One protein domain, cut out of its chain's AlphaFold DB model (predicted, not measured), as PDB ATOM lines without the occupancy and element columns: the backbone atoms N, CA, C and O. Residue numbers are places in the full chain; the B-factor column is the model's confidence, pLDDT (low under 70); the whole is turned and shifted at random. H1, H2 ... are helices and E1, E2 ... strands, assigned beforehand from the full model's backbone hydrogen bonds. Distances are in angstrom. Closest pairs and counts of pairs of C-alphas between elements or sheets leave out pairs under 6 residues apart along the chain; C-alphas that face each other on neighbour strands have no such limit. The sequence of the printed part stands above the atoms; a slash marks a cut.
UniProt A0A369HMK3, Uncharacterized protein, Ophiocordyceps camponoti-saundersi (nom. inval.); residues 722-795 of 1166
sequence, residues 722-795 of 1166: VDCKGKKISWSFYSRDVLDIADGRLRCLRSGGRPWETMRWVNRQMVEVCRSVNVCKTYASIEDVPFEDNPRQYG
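AT A GLANCE: This is residues 722 to 795 of the 1166 residues of an uncharacterized protein of Ophiocordyceps camponoti-saundersi (nom. inval.) (UniProt A0A369HMK3). A small twisted sheet of four antiparallel strands stands as a wall, with the short helix H1 beside it next to E1 and E2, and the shorter helix H2 grazing it near E1 and E2. The residues before H1, 722 to 735, form a long stretch with no named element, and a long link leads from E4 at the far edge back to H2. You will find 74 residues printed, with two named helices and four named strands in the order H1, E1, E2, E3, E4, H2; the sheet's order is E1, E2, E3, E4, and the class is mixed, helices and strands, with under half of the residues in named elements. The whole is compact, with a radius of gyration of the C-alphas of 11.2 A, and spans 29 by 26 by 21 A.

IN THESE COORDINATES: Start at C-alpha 722, at (-36.695, -24.146, 7.326), and go along the unnamed stretch to C-alpha 736 at (-25.828, -22.964, 12.582), where H1, residues 736 to 742, begins and runs 9.8 A. After it come E1, residues 747 to 749, and E2, residues 758 to 762, 12.7 A long. Next find E3, residues 766 to 772, the longest strand at 18.5 A, and then E4, residues 775 to 779, 13.3 A long. H2, residues 791 to 794, ends at C-alpha 794, at (-43.134, -27.304, 13.528).

HOW THE PARTS SIT: Look first at the sheet, a meander, each strand the antiparallel neighbour of the one before, with E1 and E4 as its edge strands. In the hairpin of E1 and E2, at 157 degrees, N 748 and O 759 are 2.8 A apart. In the hairpin of E2 and E3, at 153 degrees, N 762 and O 766 are 2.8 A apart. In the hairpin of E3 and E4, at 160 degrees, N 769 and O 777 are 2.8 A apart; these three N and O pairs are within hydrogen-bond range. From edge to edge the strands' lines turn by 67 degrees. H1 is on the sheet but over none of its strands, and its closest C-alphas to E2 are those of Ala 742 and Trp 761, 5.9 A apart. H2 only grazes the sheet, with residues 791 to 794; the C-alphas of Leu 749 in E1 and Tyr 794, the closest of the two elements, are 5.6 A apart. H1 and H2 are apart. In H1 every O i to N i+4 pair is within hydrogen-bond range; H2 is too short for such a pair.

THE WHOLE: The two C-alphas farthest apart are those of Ser 732 and Asn 774, at 32.5 A. The printed part has no cut. The link from E4 to H2, 11 residues, is long. The mean pLDDT of the printed part is 84.8; look for values under 70 at residues 730 to 736 and residue 739.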
ATOM      1  N   VAL A 722     -37.343 -22.837   7.430       89.31
ATOM      2  CA  VAL A 722     -36.695 -24.146   7.326       89.31
ATOM      3  C   VAL A 722     -37.613 -25.220   7.910       89.31
ATOM      4  O   VAL A 722     -38.268 -24.999   8.927       89.31
ATOM      5  N   ASP A 723     -37.694 -26.398   7.285       91.12
ATOM      6  CA  ASP A 723     -38.438 -27.536   7.845       91.12
ATOM      7  C   ASP A 723     -37.665 -28.147   9.026       91.12
ATOM      8  O   ASP A 723     -36.923 -29.122   8.886       91.12
ATOM      9  N   CYS A 724     -37.817 -27.548  10.210       90.31
ATOM     10  CA  CYS A 724     -37.129 -27.979  11.428       90.31
ATOM     11  C   CYS A 724     -37.483 -29.412  11.827       90.31
ATOM     12  O   CYS A 724     -36.644 -30.126  12.383       90.31
ATOM     13  N   LYS A 725     -38.704 -29.865  11.516       87.56
ATOM     14  CA  LYS A 725     -39.137 -31.235  11.793       87.56
ATOM     15  C   LYS A 725     -38.483 -32.226  10.832       87.56
ATOM     16  O   LYS A 725     -37.981 -33.252  11.288       87.56
ATOM     17  N   GLY A 726     -38.450 -31.908   9.538       83.25
ATOM     18  CA  GLY A 726     -37.751 -32.694   8.518       83.25
ATOM     19  C   GLY A 726     -36.251 -32.799   8.794       83.25
ATOM     20  O   GLY A 726     -35.683 -33.888   8.717       83.25
ATOM     21  N   LYS A 727     -35.632 -31.697   9.240       79.81
ATOM     22  CA  LYS A 727     -34.221 -31.649   9.655       79.81
ATOM     23  C   LYS A 727     -33.939 -32.235  11.047       79.81
ATOM     24  O   LYS A 727     -32.778 -32.303  11.437       79.81
ATOM     25  N   LYS A 728     -34.964 -32.669  11.797       79.44
ATOM     26  CA  LYS A 728     -34.845 -33.186  13.177       79.44
ATOM     27  C   LYS A 728     -34.036 -32.258  14.101       79.44
ATOM     28  O   LYS A 728     -33.201 -32.721  14.876       79.44
ATOM     29  N   ILE A 729     -34.283 -30.951  14.013       72.50
ATOM     30  CA  ILE A 729     -33.610 -29.944  14.843       72.50
ATOM     31  C   ILE A 729     -33.873 -30.247  16.331       72.50
ATOM     32  O   ILE A 729     -35.021 -30.347  16.759       72.50
ATOM     33  N   SER A 730     -32.804 -30.410  17.114       68.06
ATOM     34  CA  SER A 730     -32.844 -30.671  18.560       68.06
ATOM     35  C   SER A 730     -31.884 -29.728  19.286       68.06
ATOM     36  O   SER A 730     -30.781 -29.487  18.801       68.06
ATOM     37  N   TRP A 731     -32.274 -29.233  20.466       61.75
ATOM     38  CA  TRP A 731     -31.433 -28.359  21.304       61.75
ATOM     39  C   TRP A 731     -30.210 -29.038  21.910       61.75
ATOM     40  O   TRP A 731     -29.353 -28.368  22.469       61.75
ATOM     41  N   SER A 732     -30.113 -30.357  21.785       43.66
ATOM     42  CA  SER A 732     -28.899 -31.096  22.121       43.66
ATOM     43  C   SER A 732     -27.749 -30.861  21.126       43.66
ATOM     44  O   SER A 732     -26.690 -31.442  21.307       43.66
ATOM     45  N   PHE A 733     -27.941 -30.056  20.071       50.81
ATOM     46  CA  PHE A 733     -26.936 -29.798  19.035       50.81
ATOM     47  C   PHE A 733     -26.898 -28.310  18.667       50.81
ATOM     48  O   PHE A 733     -27.934 -27.727  18.378       50.81
ATOM     49  N   TYR A 734     -25.716 -27.696  18.588       57.03
ATOM     50  CA  TYR A 734     -25.545 -26.299  18.159       57.03
ATOM     51  C   TYR A 734     -25.170 -26.195  16.673       57.03
ATOM     52  O   TYR A 734     -24.105 -25.686  16.322       57.03
ATOM     53  N   SER A 735     -26.023 -26.694  15.773       59.94
ATOM     54  CA  SER A 735     -25.843 -26.387  14.347       59.94
ATOM     55  C   SER A 735     -26.110 -24.899  14.087       59.94
ATOM     56  O   SER A 735     -26.812 -24.238  14.855       59.94
ATOM     57  N   ARG A 736     -25.567 -24.355  12.991       60.59
ATOM     58  CA  ARG A 736     -25.828 -22.964  12.582       60.59
ATOM     59  C   ARG A 736     -27.332 -22.679  12.484       60.59
ATOM     60  O   ARG A 736     -27.796 -21.693  13.043       60.59
ATOM     61  N   ASP A 737     -28.092 -23.616  11.913       72.75
ATOM     62  CA  ASP A 737     -29.556 -23.554  11.846       72.75
ATOM     63  C   ASP A 737     -30.193 -23.456  13.243       72.75
ATOM     64  O   ASP A 737     -31.107 -22.664  13.446       72.75
ATOM     65  N   VAL A 738     -29.702 -24.220  14.228       73.00
ATOM     66  CA  VAL A 738     -30.205 -24.187  15.615       73.00
ATOM     67  C   VAL A 738     -29.955 -22.819  16.258       73.00
ATOM     68  O   VAL A 738     -30.847 -22.281  16.912       73.00
ATOM     69  N   LEU A 739     -28.765 -22.244  16.061       66.69
ATOM     70  CA  LEU A 739     -28.412 -20.918  16.579       66.69
ATOM     71  C   LEU A 739     -29.262 -19.819  15.944       66.69
ATOM     72  O   LEU A 739     -29.797 -18.967  16.652       66.69
ATOM     73  N   ASP A 740     -29.449 -19.879  14.628       80.38
ATOM     74  CA  ASP A 740     -30.265 -18.911  13.910       80.38
ATOM     75  C   ASP A 740     -31.760 -19.050  14.271       80.38
ATOM     76  O   ASP A 740     -32.461 -18.040  14.361       80.38
ATOM     77  N   ILE A 741     -32.261 -20.260  14.558       83.31
ATOM     78  CA  ILE A 741     -33.619 -20.484  15.093       83.31
ATOM     79  C   ILE A 741     -33.744 -19.936  16.525       83.31
ATOM     80  O   ILE A 741     -34.745 -19.287  16.840       83.31
ATOM     81  N   ALA A 742     -32.747 -20.165  17.389       76.94
ATOM     82  CA  ALA A 742     -32.724 -19.671  18.771       76.94
ATOM     83  C   ALA A 742     -32.706 -18.138  18.843       76.94
ATOM     84  O   ALA A 742     -33.403 -17.547  19.665       76.94
ATOM     85  N   ASP A 743     -31.948 -17.494  17.956       79.62
ATOM     86  CA  ASP A 743     -31.850 -16.037  17.862       79.62
ATOM     87  C   ASP A 743     -33.039 -15.390  17.134       79.62
ATOM     88  O   ASP A 743     -33.105 -14.166  17.029       79.62
ATOM     89  N   GLY A 744     -33.980 -16.186  16.617       85.75
ATOM     90  CA  GLY A 744     -35.140 -15.679  15.878       85.75
ATOM     91  C   GLY A 744     -34.841 -15.212  14.450       85.75
ATOM     92  O   GLY A 744     -35.683 -14.555  13.824       85.75
ATOM     93  N   ARG A 745     -33.652 -15.545  13.931       83.12
ATOM     94  CA  ARG A 745     -33.191 -15.230  12.570       83.12
ATOM     95  C   ARG A 745     -33.779 -16.191  11.536       83.12
ATOM     96  O   ARG A 745     -34.104 -15.759  10.435       83.12
ATOM     97  N   LEU A 746     -33.978 -17.459  11.907       89.88
ATOM     98  CA  LEU A 746     -34.668 -18.475  11.105       89.88
ATOM     99  C   LEU A 746     -36.037 -18.832  11.692       89.88
ATOM    100  O   LEU A 746     -36.252 -18.779  12.903       89.88
ATOM    101  N   ARG A 747     -36.973 -19.219  10.816       93.25
ATOM    102  CA  ARG A 747     -38.322 -19.663  11.200       93.25
ATOM    103  C   ARG A 747     -38.500 -21.147  10.901       93.25
ATOM    104  O   ARG A 747     -38.145 -21.590   9.817       93.25
ATOM    105  N   CYS A 748     -39.101 -21.901  11.810       95.31
ATOM    106  CA  CYS A 748     -39.473 -23.289  11.567       95.31
ATOM    107  C   CYS A 748     -40.796 -23.370  10.805       95.31
ATOM    108  O   CYS A 748     -41.787 -22.792  11.246       95.31
ATOM    109  N   LEU A 749     -40.825 -24.084   9.679       95.25
ATOM    110  CA  LEU A 749     -42.037 -24.364   8.907       95.25
ATOM    111  C   LEU A 749     -42.894 -25.425   9.604       95.25
ATOM    112  O   LEU A 749     -42.378 -26.394  10.166       95.25
ATOM    113  N   ARG A 750     -44.218 -25.279   9.528       95.38
ATOM    114  CA  ARG A 750     -45.145 -26.334   9.947       95.38
ATOM    115  C   ARG A 750     -44.997 -27.536   9.016       95.38
ATOM    116  O   ARG A 750     -45.170 -27.410   7.806       95.38
ATOM    117  N   SER A 751     -44.742 -28.720   9.564       90.56
ATOM    118  CA  SER A 751     -44.632 -29.938   8.756       90.56
ATOM    119  C   SER A 751     -45.971 -30.266   8.088       90.56
ATOM    120  O   SER A 751     -46.979 -30.452   8.772       90.56
ATOM    121  N   GLY A 752     -45.982 -30.301   6.751       87.31
ATOM    122  CA  GLY A 752     -47.199 -30.459   5.944       87.31
ATOM    123  C   GLY A 752     -48.106 -29.219   5.891       87.31
ATOM    124  O   GLY A 752     -49.209 -29.306   5.357       87.31
ATOM    125  N   GLY A 753     -47.666 -28.088   6.452       86.00
ATOM    126  CA  GLY A 753     -48.370 -26.811   6.394       86.00
ATOM    127  C   GLY A 753     -48.014 -25.985   5.160       86.00
ATOM    128  O   GLY A 753     -47.229 -26.392   4.301       86.00
ATOM    129  N   ARG A 754     -48.612 -24.799   5.052       88.56
ATOM    130  CA  ARG A 754     -48.305 -23.856   3.969       88.56
ATOM    131  C   ARG A 754     -46.954 -23.162   4.227       88.56
ATOM    132  O   ARG A 754     -46.591 -22.983   5.385       88.56
ATOM    133  N   PRO A 755     -46.235 -22.680   3.193       84.81
ATOM    134  CA  PRO A 755     -44.886 -22.102   3.339       84.81
ATOM    135  C   PRO A 755     -44.773 -20.891   4.279       84.81
ATOM    136  O   PRO A 755     -43.685 -20.525   4.703       84.81
ATOM    137  N   TRP A 756     -45.894 -20.241   4.583       86.19
ATOM    138  CA  TRP A 756     -45.982 -19.083   5.474       86.19
ATOM    139  C   TRP A 756     -46.465 -19.432   6.888       86.19
ATOM    140  O   TRP A 756     -46.577 -18.535   7.723       86.19
ATOM    141  N   GLU A 757     -46.799 -20.698   7.159       93.62
ATOM    142  CA  GLU A 757     -47.089 -21.172   8.511       93.62
ATOM    143  C   GLU A 757     -45.770 -21.445   9.230       93.62
ATOM    144  O   GLU A 757     -45.140 -22.486   9.029       93.62
ATOM    145  N   THR A 758     -45.337 -20.498  10.062       95.56
ATOM    146  CA  THR A 758     -43.992 -20.515  10.644       95.56
ATOM    147  C   THR A 758     -43.985 -20.222  12.139       95.56
ATOM    148  O   THR A 758     -44.813 -19.445  12.606       95.56
ATOM    149  N   MET A 759     -43.003 -20.755  12.865       95.56
ATOM    150  CA  MET A 759     -42.770 -20.483  14.286       95.56
ATOM    151  C   MET A 759     -41.307 -20.081  14.525       95.56
ATOM    152  O   MET A 759     -40.409 -20.709  13.965       95.56
ATOM    153  N   ARG A 760     -41.045 -19.041  15.327       94.06
ATOM    154  CA  ARG A 760     -39.678 -18.633  15.718       94.06
ATOM    155  C   ARG A 760     -39.606 -18.065  17.132       94.06
ATOM    156  O   ARG A 760     -40.619 -17.636  17.677       94.06
ATOM    157  N   TRP A 761     -38.397 -17.994  17.682       91.81
ATOM    158  CA  TRP A 761     -38.128 -17.211  18.889       91.81
ATOM    159  C   TRP A 761     -38.063 -15.717  18.562       91.81
ATOM    160  O   TRP A 761     -37.646 -15.323  17.475       91.81
ATOM    161  N   VAL A 762     -38.455 -14.879  19.515       88.88
ATOM    162  CA  VAL A 762     -38.253 -13.429  19.507       88.88
ATOM    163  C   VAL A 762     -37.565 -13.072  20.818       88.88
ATOM    164  O   VAL A 762     -38.085 -13.346  21.902       88.88
ATOM    165  N   ASN A 763     -36.360 -12.510  20.718       81.62
ATOM    166  CA  ASN A 763     -35.521 -12.145  21.865       81.62
ATOM    167  C   ASN A 763     -35.273 -13.303  22.856       81.62
ATOM    168  O   ASN A 763     -35.142 -13.073  24.053       81.62
ATOM    169  N   ARG A 764     -35.238 -14.557  22.367       78.06
ATOM    170  CA  ARG A 764     -35.031 -15.791  23.159       78.06
ATOM    171  C   ARG A 764     -36.018 -16.014  24.321       78.06
ATOM    172  O   ARG A 764     -35.760 -16.858  25.171       78.06
ATOM    173  N   GLN A 765     -37.121 -15.269  24.379       81.94
ATOM    174  CA  GLN A 765     -38.106 -15.354  25.465       81.94
ATOM    175  C   GLN A 765     -39.520 -15.543  24.926       81.94
ATOM    176  O   GLN A 765     -40.249 -16.394  25.416       81.94
ATOM    177  N   MET A 766     -39.880 -14.805  23.876       89.50
ATOM    178  CA  MET A 766     -41.205 -14.875  23.267       89.50
ATOM    179  C   MET A 766     -41.203 -15.814  22.060       89.50
ATOM    180  O   MET A 766     -40.184 -15.968  21.384       89.50
ATOM    181  N   VAL A 767     -42.356 -16.400  21.745       93.12
ATOM    182  CA  VAL A 767     -42.550 -17.237  20.552       93.12
ATOM    183  C   VAL A 767     -43.480 -16.518  19.584       93.12
ATOM    184  O   VAL A 767     -44.606 -16.188  19.935       93.12
ATOM    185  N   GLU A 768     -43.034 -16.274  18.353       95.38
ATOM    186  CA  GLU A 768     -43.882 -15.751  17.279       95.38
ATOM    187  C   GLU A 768     -44.393 -16.900  16.408       95.38
ATOM    188  O   GLU A 768     -43.605 -17.673  15.862       95.38
ATOM    189  N   VAL A 769     -45.713 -16.980  16.239       96.06
ATOM    190  CA  VAL A 769     -46.383 -17.920  15.336       96.06
ATOM    191  C   VAL A 769     -47.088 -17.140  14.236       96.06
ATOM    192  O   VAL A 769     -48.019 -16.376  14.497       96.06
ATOM    193  N   CYS A 770     -46.672 -17.352  12.993       95.19
ATOM    194  CA  CYS A 770     -47.306 -16.793  11.806       95.19
ATOM    195  C   CYS A 770     -48.190 -17.852  11.152       95.19
ATOM    196  O   CYS A 770     -47.704 -18.915  10.780       95.19
ATOM    197  N   ARG A 771     -49.486 -17.564  10.993       91.94
ATOM    198  CA  ARG A 771     -50.442 -18.430  10.266       91.94
ATOM    199  C   ARG A 771     -50.660 -17.966   8.821       91.94
ATOM    200  O   ARG A 771     -51.141 -18.715   7.975       91.94
ATOM    201  N   SER A 772     -50.318 -16.713   8.534       88.94
ATOM    202  CA  SER A 772     -50.285 -16.131   7.192       88.94
ATOM    203  C   SER A 772     -49.173 -15.091   7.107       88.94
ATOM    204  O   SER A 772     -48.661 -14.659   8.139       88.94
ATOM    205  N   VAL A 773     -48.848 -14.644   5.891       79.25
ATOM    206  CA  VAL A 773     -47.822 -13.616   5.634       79.25
ATOM    207  C   VAL A 773     -48.047 -12.337   6.461       79.25
ATOM    208  O   VAL A 773     -47.080 -11.692   6.847       79.25
ATOM    209  N   ASN A 774     -49.304 -12.015   6.787       84.69
ATOM    210  CA  ASN A 774     -49.684 -10.776   7.477       84.69
ATOM    211  C   ASN A 774     -50.251 -11.001   8.890       84.69
ATOM    212  O   ASN A 774     -50.702 -10.050   9.521       84.69
ATOM    213  N   VAL A 775     -50.297 -12.244   9.380       88.44
ATOM    214  CA  VAL A 775     -50.907 -12.569  10.681       88.44
ATOM    215  C   VAL A 775     -49.933 -13.409  11.491       88.44
ATOM    216  O   VAL A 775     -49.938 -14.643  11.407       88.44
ATOM    217  N   CYS A 776     -49.116 -12.710  12.275       94.31
ATOM    218  CA  CYS A 776     -48.228 -13.273  13.281       94.31
ATOM    219  C   CYS A 776     -48.719 -12.868  14.673       94.31
ATOM    220  O   CYS A 776     -49.139 -11.730  14.882       94.31
ATOM    221  N   LYS A 777     -48.703 -13.809  15.616       96.00
ATOM    222  CA  LYS A 777     -48.981 -13.558  17.032       96.00
ATOM    223  C   LYS A 777     -47.756 -13.935  17.843       96.00
ATOM    224  O   LYS A 777     -47.197 -15.008  17.632       96.00
ATOM    225  N   THR A 778     -47.362 -13.062  18.758       94.62
ATOM    226  CA  THR A 778     -46.320 -13.332  19.744       94.62
ATOM    227  C   THR A 778     -46.949 -13.824  21.042       94.62
ATOM    228  O   THR A 778     -47.983 -13.320  21.476       94.62
ATOM    229  N   TYR A 779     -46.319 -14.819  21.648       95.00
ATOM    230  CA  TYR A 779     -46.693 -15.410  22.924       95.00
ATOM    231  C   TYR A 779     -45.539 -15.210  23.903       95.00
ATOM    232  O   TYR A 779     -44.374 -15.308  23.508       95.00
ATOM    233  N   ALA A 780     -45.860 -14.878  25.155       88.00
ATOM    234  CA  ALA A 780     -44.863 -14.589  26.185       88.00
ATOM    235  C   ALA A 780     -44.016 -15.819  26.531       88.00
ATOM    236  O   ALA A 780     -42.839 -15.686  26.847       88.00
ATOM    237  N   SER A 781     -44.612 -17.003  26.424       88.00
ATOM    238  CA  SER A 781     -43.948 -18.291  26.561       88.00
ATOM    239  C   SER A 781     -44.496 -19.286  25.538       88.00
ATOM    240  O   SER A 781     -45.513 -19.044  24.881       88.00
ATOM    241  N   ILE A 782     -43.818 -20.421  25.383       86.06
ATOM    242  CA  ILE A 782     -44.276 -21.486  24.487       86.06
ATOM    243  C   ILE A 782     -45.500 -22.215  25.051       86.06
ATOM    244  O   ILE A 782     -46.287 -22.780  24.294       86.06
ATOM    245  N   GLU A 783     -45.677 -22.183  26.372       89.62
ATOM    246  CA  GLU A 783     -46.829 -22.730  27.081       89.62
ATOM    247  C   GLU A 783     -48.117 -21.953  26.771       89.62
ATOM    248  O   GLU A 783     -49.201 -22.537  26.794       89.62
ATOM    249  N   ASP A 784     -47.998 -20.670  26.413       91.69
ATOM    250  CA  ASP A 784     -49.126 -19.812  26.030       91.69
ATOM    251  C   ASP A 784     -49.573 -20.018  24.570       91.69
ATOM    252  O   ASP A 784     -50.593 -19.470  24.140       91.69
ATOM    253  N   VAL A 785     -48.817 -20.793  23.781       90.44
ATOM    254  CA  VAL A 785     -49.142 -21.066  22.377       90.44
ATOM    255  C   VAL A 785     -50.374 -21.987  22.307       90.44
ATOM    256  O   VAL A 785     -50.366 -23.076  22.889       90.44
ATOM    257  N   PRO A 786     -51.445 -21.610  21.574       90.19
ATOM    258  CA  PRO A 786     -52.662 -22.407  21.467       90.19
ATOM    259  C   PRO A 786     -52.377 -23.829  20.982       90.19
ATOM    260  O   PRO A 786     -51.553 -24.037  20.095       90.19
ATOM    261  N   PHE A 787     -53.134 -24.807  21.485       83.69
ATOM    262  CA  PHE A 787     -52.945 -26.230  21.161       83.69
ATOM    263  C   PHE A 787     -52.952 -26.543  19.648       83.69
ATOM    264  O   PHE A 787     -52.283 -27.474  19.199       83.69
ATOM    265  N   GLU A 788     -53.683 -25.755  18.853       87.81
ATOM    266  CA  GLU A 788     -53.737 -25.861  17.386       87.81
ATOM    267  C   GLU A 788     -52.388 -25.586  16.698       87.81
ATOM    268  O   GLU A 788     -52.135 -26.123  15.617       87.81
ATOM    269  N   ASP A 789     -51.517 -24.808  17.350       87.38
ATOM    270  CA  ASP A 789     -50.169 -24.438  16.912       87.38
ATOM    271  C   ASP A 789     -49.112 -25.179  17.750       87.38
ATOM    272  O   ASP A 789     -48.110 -24.610  18.173       87.38
ATOM    273  N   ASN A 790     -49.338 -26.468  18.025       88.31
ATOM    274  CA  ASN A 790     -48.428 -27.271  18.838       88.31
ATOM    275  C   ASN A 790     -46.985 -27.210  18.276       88.31
ATOM    276  O   ASN A 790     -46.769 -27.661  17.143       88.31
ATOM    277  N   PRO A 791     -45.982 -26.755  19.058       89.31
ATOM    278  CA  PRO A 791     -44.586 -26.633  18.621       89.31
ATOM    279  C   PRO A 791     -44.011 -27.913  17.994       89.31
ATOM    280  O   PRO A 791     -43.232 -27.865  17.041       89.31
ATOM    281  N   ARG A 792     -44.486 -29.092  18.425       88.25
ATOM    282  CA  ARG A 792     -44.100 -30.394  17.847       88.25
ATOM    283  C   ARG A 792     -44.459 -30.542  16.364       88.25
ATOM    284  O   ARG A 792     -43.821 -31.320  15.657       88.25
ATOM    285  N   GLN A 793     -45.477 -29.834  15.876       92.19
ATOM    286  CA  GLN A 793     -45.854 -29.847  14.457       92.19
ATOM    287  C   GLN A 793     -44.858 -29.079  13.586       92.19
ATOM    288  O   GLN A 793     -44.673 -29.434  12.424       92.19
ATOM    289  N   TYR A 794     -44.186 -28.090  14.165       92.19
ATOM    290  CA  TYR A 794     -43.134 -27.304  13.528       92.19
ATOM    291  C   TYR A 794     -41.751 -27.942  13.696       92.19
ATOM    292  O   TYR A 794     -40.788 -27.476  13.102       92.19
ATOM    293  N   GLY A 795     -41.625 -28.987  14.526       89.25
ATOM    294  CA  GLY A 795     -40.314 -29.428  15.013       89.25
ATOM    295  C   GLY A 795     -39.630 -28.335  15.839       89.25
ATOM    296  O   GLY A 795     -38.409 -28.289  15.884       89.25
TER     297      GLY A 795